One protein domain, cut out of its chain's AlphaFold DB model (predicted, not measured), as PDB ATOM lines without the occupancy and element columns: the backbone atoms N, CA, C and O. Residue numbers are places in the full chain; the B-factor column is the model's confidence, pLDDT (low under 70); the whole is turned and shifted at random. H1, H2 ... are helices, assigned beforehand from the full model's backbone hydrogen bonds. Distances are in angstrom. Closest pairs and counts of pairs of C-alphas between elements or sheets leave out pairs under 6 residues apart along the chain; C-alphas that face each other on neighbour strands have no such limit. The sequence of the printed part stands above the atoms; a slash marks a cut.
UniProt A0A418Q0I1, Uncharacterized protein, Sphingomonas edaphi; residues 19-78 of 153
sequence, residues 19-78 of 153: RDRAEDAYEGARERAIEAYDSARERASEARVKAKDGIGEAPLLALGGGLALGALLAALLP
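Overview. This is residues 19 to 78 of the 153 residues of an uncharacterized protein of Sphingomonas edaphi (UniProt A0A418Q0I1). What shape do the atoms make? A long helix, H1, and a shorter one, H2, form a wide, open J: the backbone turns at residues 54 to 58 and H2 folds back beside H1 with an empty gap between. What is it built of? The 60 printed residues have two named helices, H1 then H2, and no named strand; the class is all helix. How spread out is it? It is extended, with a radius of gyration of the C-alphas of 16.7 A and spans of 53 by 26 by 7 A.

Arrangement. Do H1, residues 19 to 53, and H2, residues 59 to 76, meet? They are apart, with no C-alpha of the one within 8 A of the other. Are their backbones well formed? In H1 and H2 every O i to N i+4 pair is within hydrogen-bond range.

Along the chain. Where does H1 run? It goes 50.3 A from C-alpha 19 at (-62.908, -11.712, 0.198) to C-alpha 53 at (-14.293, -6.712, -11.526). And H2? It covers 25.9 A, ending with C-alpha 76 at (-44.899, -16.556, -19.698).

Size, cuts and confidence. How large is it? The two C-alphas farthest apart, of Arg 19 and Gly 56, are 52.8 A apart. Is it continuous? The printed part has no cut, and the link is tight. Where is confidence low? Residues 19 and 52 to 58 have pLDDT under 70.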
ATOM      1  N   ARG A  19     -63.843 -12.839   0.017       69.44
ATOM      2  CA  ARG A  19     -62.908 -11.712   0.198       69.44
ATOM      3  C   ARG A  19     -61.760 -12.052   1.140       69.44
ATOM      4  O   ARG A  19     -60.632 -12.051   0.675       69.44
ATOM      5  N   ASP A  20     -62.053 -12.488   2.361       76.25
ATOM      6  CA  ASP A  20     -61.012 -12.843   3.343       76.25
ATOM      7  C   ASP A  20     -60.103 -13.974   2.827       76.25
ATOM      8  O   ASP A  20     -58.886 -13.936   2.947       76.25
ATOM      9  N   ARG A  21     -60.687 -14.963   2.136       72.12
ATOM     10  CA  ARG A  21     -59.936 -16.095   1.563       72.12
ATOM     11  C   ARG A  21     -59.071 -15.700   0.366       72.12
ATOM     12  O   ARG A  21     -58.043 -16.326   0.122       72.12
ATOM     13  N   ALA A  22     -59.518 -14.718  -0.416       76.69
ATOM     14  CA  ALA A  22     -58.733 -14.148  -1.501       76.69
ATOM     15  C   ALA A  22     -57.616 -13.251  -0.957       76.69
ATOM     16  O   ALA A  22     -56.542 -13.233  -1.542       76.69
ATOM     17  N   GLU A  23     -57.856 -12.558   0.154       79.81
ATOM     18  CA  GLU A  23     -56.887 -11.691   0.822       79.81
ATOM     19  C   GLU A  23     -55.753 -12.518   1.440       79.81
ATOM     20  O   GLU A  23     -54.603 -12.303   1.071       79.81
ATOM     21  N   ASP A  24     -56.067 -13.577   2.193       81.12
ATOM     22  CA  ASP A  24     -55.067 -14.516   2.732       81.12
ATOM     23  C   ASP A  24     -54.245 -15.201   1.623       81.12
ATOM     24  O   ASP A  24     -53.021 -15.352   1.707       81.12
ATOM     25  N   ALA A  25     -54.907 -15.631   0.540       77.88
ATOM     26  CA  ALA A  25     -54.227 -16.252  -0.596       77.88
ATOM     27  C   ALA A  25     -53.330 -15.254  -1.348       77.88
ATOM     28  O   ALA A  25     -52.262 -15.629  -1.841       77.88
ATOM     29  N   TYR A  26     -53.754 -13.993  -1.434       80.00
ATOM     30  CA  TYR A  26     -53.014 -12.923  -2.086       80.00
ATOM     31  C   TYR A  26     -51.832 -12.450  -1.241       80.00
ATOM     32  O   TYR A  26     -50.744 -12.283  -1.788       80.00
ATOM     33  N   GLU A  27     -51.996 -12.301   0.074       83.62
ATOM     34  CA  GLU A  27     -50.900 -12.002   0.998       83.62
ATOM     35  C   GLU A  27     -49.837 -13.097   0.939       83.62
ATOM     36  O   GLU A  27     -48.673 -12.801   0.668       83.62
ATOM     37  N   GLY A  28     -50.238 -14.370   1.020       84.44
ATOM     38  CA  GLY A  28     -49.301 -15.485   0.897       84.44
ATOM     39  C   GLY A  28     -48.623 -15.577  -0.479       84.44
ATOM     40  O   GLY A  28     -47.485 -16.036  -0.586       84.44
ATOM     41  N   ALA A  29     -49.289 -15.177  -1.565       83.31
ATOM     42  CA  ALA A  29     -48.668 -15.113  -2.892       83.31
ATOM     43  C   ALA A  29     -47.690 -13.934  -3.009       83.31
ATOM     44  O   ALA A  29     -46.600 -14.083  -3.562       83.31
ATOM     45  N   ARG A  30     -48.064 -12.775  -2.461       87.75
ATOM     46  CA  ARG A  30     -47.258 -11.556  -2.457       87.75
ATOM     47  C   ARG A  30     -45.990 -11.733  -1.638       87.75
ATOM     48  O   ARG A  30     -44.929 -11.328  -2.091       87.75
ATOM     49  N   GLU A  31     -46.084 -12.357  -0.473       88.44
ATOM     50  CA  GLU A  31     -44.940 -12.586   0.405       88.44
ATOM     51  C   GLU A  31     -43.911 -13.514  -0.251       88.44
ATOM     52  O   GLU A  31     -42.735 -13.167  -0.339       88.44
ATOM     53  N   ARG A  32     -44.370 -14.605  -0.883       87.06
ATOM     54  CA  ARG A  32     -43.505 -15.476  -1.701       87.06
ATOM     55  C   ARG A  32     -42.904 -14.754  -2.905       87.06
ATOM     56  O   ARG A  32     -41.761 -15.012  -3.267       87.06
ATOM     57  N   ALA A  33     -43.662 -13.865  -3.548       89.00
ATOM     58  CA  ALA A  33     -43.158 -13.079  -4.668       89.00
ATOM     59  C   ALA A  33     -42.085 -12.073  -4.225       89.00
ATOM     60  O   ALA A  33     -41.100 -11.894  -4.938       89.00
ATOM     61  N   ILE A  34     -42.249 -11.449  -3.053       91.62
ATOM     62  CA  ILE A  34     -41.265 -10.532  -2.464       91.62
ATOM     63  C   ILE A  34     -39.993 -11.293  -2.097       91.62
ATOM     64  O   ILE A  34     -38.915 -10.882  -2.504       91.62
ATOM     65  N   GLU A  35     -40.111 -12.439  -1.430       90.94
ATOM     66  CA  GLU A  35     -38.959 -13.269  -1.067       90.94
ATOM     67  C   GLU A  35     -38.206 -13.777  -2.312       90.94
ATOM     68  O   GLU A  35     -36.974 -13.694  -2.403       90.94
ATOM     69  N   ALA A  36     -38.941 -14.236  -3.331       89.12
ATOM     70  CA  ALA A  36     -38.359 -14.622  -4.612       89.12
ATOM     71  C   ALA A  36     -37.639 -13.441  -5.281       89.12
ATOM     72  O   ALA A  36     -36.524 -13.603  -5.782       89.12
ATOM     73  N   TYR A  37     -38.245 -12.255  -5.258       88.75
ATOM     74  CA  TYR A  37     -37.671 -11.041  -5.824       88.75
ATOM     75  C   TYR A  37     -36.411 -10.584  -5.080       88.75
ATOM     76  O   TYR A  37     -35.403 -10.300  -5.728       88.75
ATOM     77  N   ASP A  38     -36.425 -10.560  -3.748       93.00
ATOM     78  CA  ASP A  38     -35.274 -10.160  -2.935       93.00
ATOM     79  C   ASP A  38     -34.099 -11.114  -3.146       93.00
ATOM     80  O   ASP A  38     -32.982 -10.675  -3.430       93.00
ATOM     81  N   SER A  39     -34.362 -12.424  -3.167       91.56
ATOM     82  CA  SER A  39     -33.322 -13.419  -3.436       91.56
ATOM     83  C   SER A  39     -32.776 -13.344  -4.872       91.56
ATOM     84  O   SER A  39     -31.598 -13.623  -5.116       91.56
ATOM     85  N   ALA A  40     -33.602 -12.970  -5.855       88.50
ATOM     86  CA  ALA A  40     -33.154 -12.729  -7.224       88.50
ATOM     87  C   ALA A  40     -32.312 -11.449  -7.315       88.50
ATOM     88  O   ALA A  40     -31.279 -11.426  -7.989       88.50
ATOM     89  N   ARG A  41     -32.721 -10.392  -6.608       91.38
ATOM     90  CA  ARG A  41     -32.029  -9.102  -6.551       91.38
ATOM     91  C   ARG A  41     -30.664  -9.210  -5.883       91.38
ATOM     92  O   ARG A  41     -29.717  -8.579  -6.360       91.38
ATOM     93  N   GLU A  42     -30.546  -9.998  -4.824       92.75
ATOM     94  CA  GLU A  42     -29.279 -10.240  -4.135       92.75
ATOM     95  C   GLU A  42     -28.288 -10.964  -5.053       92.75
ATOM     96  O   GLU A  42     -27.207 -10.441  -5.324       92.75
ATOM     97  N   ARG A  43     -28.717 -12.062  -5.691       88.19
ATOM     98  CA  ARG A  43     -27.906 -12.776  -6.697       88.19
ATOM     99  C   ARG A  43     -27.519 -11.893  -7.879       88.19
ATOM    100  O   ARG A  43     -26.384 -11.939  -8.346       88.19
ATOM    101  N   ALA A  44     -28.442 -11.069  -8.370       87.69
ATOM    102  CA  ALA A  44     -28.149 -10.119  -9.438       87.69
ATOM    103  C   ALA A  44     -27.137  -9.052  -8.993       87.69
ATOM    104  O   ALA A  44     -26.308  -8.627  -9.794       87.69
ATOM    105  N   SER A  45     -27.180  -8.618  -7.731       88.75
ATOM    106  CA  SER A  45     -26.228  -7.651  -7.174       88.75
ATOM    107  C   SER A  45     -24.840  -8.267  -7.021       88.75
ATOM    108  O   SER A  45     -23.870  -7.660  -7.467       88.75
ATOM    109  N   GLU A  46     -24.742  -9.495  -6.510       86.81
ATOM    110  CA  GLU A  46     -23.485 -10.251  -6.466       86.81
ATOM    111  C   GLU A  46     -22.898 -10.461  -7.864       86.81
ATOM    112  O   GLU A  46     -21.710 -10.222  -8.086       86.81
ATOM    113  N   ALA A  47     -23.733 -10.855  -8.830       82.31
ATOM    114  CA  ALA A  47     -23.324 -11.011 -10.221       82.31
ATOM    115  C   ALA A  47     -22.861  -9.680 -10.824       82.31
ATOM    116  O   ALA A  47     -21.883  -9.664 -11.561       82.31
ATOM    117  N   ARG A  48     -23.506  -8.551 -10.491       81.12
ATOM    118  CA  ARG A  48     -23.058  -7.217 -10.921       81.12
ATOM    119  C   ARG A  48     -21.733  -6.814 -10.287       81.12
ATOM    120  O   ARG A  48     -20.936  -6.192 -10.975       81.12
ATOM    121  N   VAL A  49     -21.496  -7.119  -9.012       82.81
ATOM    122  CA  VAL A  49     -20.216  -6.828  -8.346       82.81
ATOM    123  C   VAL A  49     -19.101  -7.666  -8.972       82.81
ATOM    124  O   VAL A  49     -18.112  -7.100  -9.420       82.81
ATOM    125  N   LYS A  50     -19.313  -8.976  -9.147       76.25
ATOM    126  CA  LYS A  50     -18.367  -9.857  -9.854       76.25
ATOM    127  C   LYS A  50     -18.141  -9.430 -11.303       76.25
ATOM    128  O   LYS A  50     -17.012  -9.412 -11.773       76.25
ATOM    129  N   ALA A  51     -19.206  -9.036 -11.999       72.19
ATOM    130  CA  ALA A  51     -19.103  -8.537 -13.359       72.19
ATOM    131  C   ALA A  51     -18.336  -7.218 -13.418       72.19
ATOM    132  O   ALA A  51     -17.645  -7.024 -14.397       72.19
ATOM    133  N   LYS A  52     -18.408  -6.332 -12.414       68.94
ATOM    134  CA  LYS A  52     -17.645  -5.071 -12.381       68.94
ATOM    135  C   LYS A  52     -16.133  -5.282 -12.298       68.94
ATOM    136  O   LYS A  52     -15.397  -4.522 -12.919       68.94
ATOM    137  N   ASP A  53     -15.705  -6.332 -11.610       68.50
ATOM    138  CA  ASP A  53     -14.293  -6.712 -11.526       68.50
ATOM    139  C   ASP A  53     -13.848  -7.588 -12.722       68.50
ATOM    140  O   ASP A  53     -12.654  -7.739 -12.965       68.50
ATOM    141  N   GLY A  54     -14.801  -8.103 -13.515       55.28
ATOM    142  CA  GLY A  54     -14.591  -8.984 -14.674       55.28
ATOM    143  C   GLY A  54     -15.267  -8.536 -15.984       55.28
ATOM    144  O   GLY A  54     -15.536  -9.384 -16.833       55.28
ATOM    145  N   ILE A  55     -15.558  -7.232 -16.179       50.97
ATOM    146  CA  ILE A  55     -16.438  -6.678 -17.254       50.97
ATOM    147  C   ILE A  55     -16.061  -7.166 -18.669       50.97
ATOM    148  O   ILE A  55     -16.885  -7.129 -19.583       50.97
ATOM    149  N   GLY A  56     -14.838  -7.653 -18.873       56.31
ATOM    150  CA  GLY A  56     -14.363  -8.132 -20.167       56.31
ATOM    151  C   GLY A  56     -14.890  -9.492 -20.641       56.31
ATOM    152  O   GLY A  56     -14.700  -9.801 -21.813       56.31
ATOM    153  N   GLU A  57     -15.516 -10.326 -19.803       62.41
ATOM    154  CA  GLU A  57     -15.507 -11.774 -20.091       62.41
ATOM    155  C   GLU A  57     -16.378 -12.258 -21.264       62.41
ATOM    156  O   GLU A  57     -15.983 -13.231 -21.901       62.41
ATOM    157  N   ALA A  58     -17.496 -11.607 -21.625       65.31
ATOM    158  CA  ALA A  58     -18.224 -11.920 -22.871       65.31
ATOM    159  C   ALA A  58     -19.444 -11.001 -23.119       65.31
ATOM    160  O   ALA A  58     -20.558 -11.320 -22.686       65.31
ATOM    161  N   PRO A  59     -19.324  -9.916 -23.904       73.19
ATOM    162  CA  PRO A  59     -20.477  -9.094 -24.302       73.19
ATOM    163  C   PRO A  59     -21.570  -9.893 -25.041       73.19
ATOM    164  O   PRO A  59     -22.757  -9.578 -24.939       73.19
ATOM    165  N   LEU A  60     -21.195 -10.979 -25.725       81.31
ATOM    166  CA  LEU A  60     -22.137 -11.887 -26.387       81.31
ATOM    167  C   LEU A  60     -22.991 -12.695 -25.398       81.31
ATOM    168  O   LEU A  60     -24.158 -12.955 -25.687       81.31
ATOM    169  N   LEU A  61     -22.454 -13.052 -24.226       80.50
ATOM    170  CA  LEU A  61     -23.215 -13.749 -23.183       80.50
ATOM    171  C   LEU A  61     -24.272 -12.833 -22.566       80.50
ATOM    172  O   LEU A  61     -25.395 -13.272 -22.341       80.50
ATOM    173  N   ALA A  62     -23.948 -11.556 -22.350       84.12
ATOM    174  CA  ALA A  62     -24.920 -10.577 -21.871       84.12
ATOM    175  C   ALA A  62     -26.057 -10.365 -22.886       84.12
ATOM    176  O   ALA A  62     -27.229 -10.359 -22.508       84.12
ATOM    177  N   LEU A  63     -25.723 -10.253 -24.177       86.19
ATOM    178  CA  LEU A  63     -26.713 -10.120 -25.247       86.19
ATOM    179  C   LEU A  63     -27.597 -11.372 -25.368       86.19
ATOM    180  O   LEU A  63     -28.824 -11.267 -25.365       86.19
ATOM    181  N   GLY A  64     -26.982 -12.556 -25.434       88.12
ATOM    182  CA  GLY A  64     -27.694 -13.830 -25.532       88.12
ATOM    183  C   GLY A  64     -28.550 -14.121 -24.298       88.12
ATOM    184  O   GLY A  64     -29.707 -14.512 -24.427       88.12
ATOM    185  N   GLY A  65     -28.017 -13.858 -23.103       88.19
ATOM    186  CA  GLY A  65     -28.725 -14.018 -21.835       88.19
ATOM    187  C   GLY A  65     -29.902 -13.053 -21.688       88.19
ATOM    188  O   GLY A  65     -30.981 -13.468 -21.271       88.19
ATOM    189  N   GLY A  66     -29.730 -11.791 -22.095       88.56
ATOM    190  CA  GLY A  66     -30.800 -10.794 -22.089       88.56
ATOM    191  C   GLY A  66     -31.944 -11.152 -23.038       88.56
ATOM    192  O   GLY A  66     -33.109 -11.078 -22.649       88.56
ATOM    193  N   LEU A  67     -31.625 -11.605 -24.255       90.38
ATOM    194  CA  LEU A  67     -32.630 -12.067 -25.217       90.38
ATOM    195  C   LEU A  67     -33.360 -13.320 -24.734       90.38
ATOM    196  O   LEU A  67     -34.585 -13.369 -24.806       90.38
ATOM    197  N   ALA A  68     -32.632 -14.314 -24.224       89.38
ATOM    198  CA  ALA A  68     -33.232 -15.545 -23.724       89.38
ATOM    199  C   ALA A  68     -34.168 -15.271 -22.538       89.38
ATOM    200  O   ALA A  68     -35.315 -15.717 -22.543       89.38
ATOM    201  N   LEU A  69     -33.721 -14.480 -21.557       90.75
ATOM    202  CA  LEU A  69     -34.546 -14.092 -20.413       90.75
ATOM    203  C   LEU A  69     -35.769 -13.276 -20.852       90.75
ATOM    204  O   LEU A  69     -36.881 -13.548 -20.406       90.75
ATOM    205  N   GLY A  70     -35.579 -12.310 -21.753       86.31
ATOM    206  CA  GLY A  70     -36.668 -11.502 -22.298       86.31
ATOM    207  C   GLY A  70     -37.713 -12.345 -23.030       86.31
ATOM    208  O   GLY A  70     -38.908 -12.151 -22.821       86.31
ATOM    209  N   ALA A  71     -37.283 -13.322 -23.832       91.56
ATOM    210  CA  ALA A  71     -38.178 -14.234 -24.538       91.56
ATOM    211  C   ALA A  71     -38.948 -15.154 -23.581       91.56
ATOM    212  O   ALA A  71     -40.142 -15.372 -23.777       91.56
ATOM    213  N   LEU A  72     -38.297 -15.660 -22.529       88.81
ATOM    214  CA  LEU A  72     -38.963 -16.461 -21.499       88.81
ATOM    215  C   LEU A  72     -40.043 -15.656 -20.771       88.81
ATOM    216  O   LEU A  72     -41.165 -16.137 -20.622       88.81
ATOM    217  N   LEU A  73     -39.739 -14.418 -20.372       85.50
ATOM    218  CA  LEU A  73     -40.721 -13.523 -19.756       85.50
ATOM    219  C   LEU A  73     -41.879 -13.219 -20.714       85.50
ATOM    220  O   LEU A  73     -43.036 -13.296 -20.312       85.50
ATOM    221  N   ALA A  74     -41.585 -12.941 -21.986       85.25
ATOM    222  CA  ALA A  74     -42.603 -12.700 -23.008       85.25
ATOM    223  C   ALA A  74     -43.490 -13.931 -23.272       85.25
ATOM    224  O   ALA A  74     -44.676 -13.779 -23.541       85.25
ATOM    225  N   ALA A  75     -42.937 -15.143 -23.186       87.75
ATOM    226  CA  ALA A  75     -43.690 -16.383 -23.356       87.75
ATOM    227  C   ALA A  75     -44.576 -16.713 -22.143       87.75
ATOM    228  O   ALA A  75     -45.633 -17.321 -22.305       87.75
ATOM    229  N   LEU A  76     -44.151 -16.324 -20.936       85.25
ATOM    230  CA  LEU A  76     -44.899 -16.556 -19.698       85.25
ATOM    231  C   LEU A  76     -45.997 -15.519 -19.443       85.25
ATOM    232  O   LEU A  76     -46.929 -15.816 -18.698       85.25
ATOM    233  N   LEU A  77     -45.900 -14.320 -20.026       83.50
ATOM    234  CA  LEU A  77     -46.874 -13.251 -19.818       83.50
ATOM    235  C   LEU A  77     -47.992 -13.321 -20.884       83.50
ATOM    236  O   LEU A  77     -47.750 -12.999 -22.049       83.50
ATOM    237  N   PRO A  78     -49.222 -13.751 -20.536       72.81
ATOM    238  CA  PRO A  78     -50.315 -13.830 -21.497       72.81
ATOM    239  C   PRO A  78     -50.772 -12.427 -21.901       72.81
ATOM    240  O   PRO A  78     -51.086 -11.603 -21.043       72.81
TER     241      PRO A  78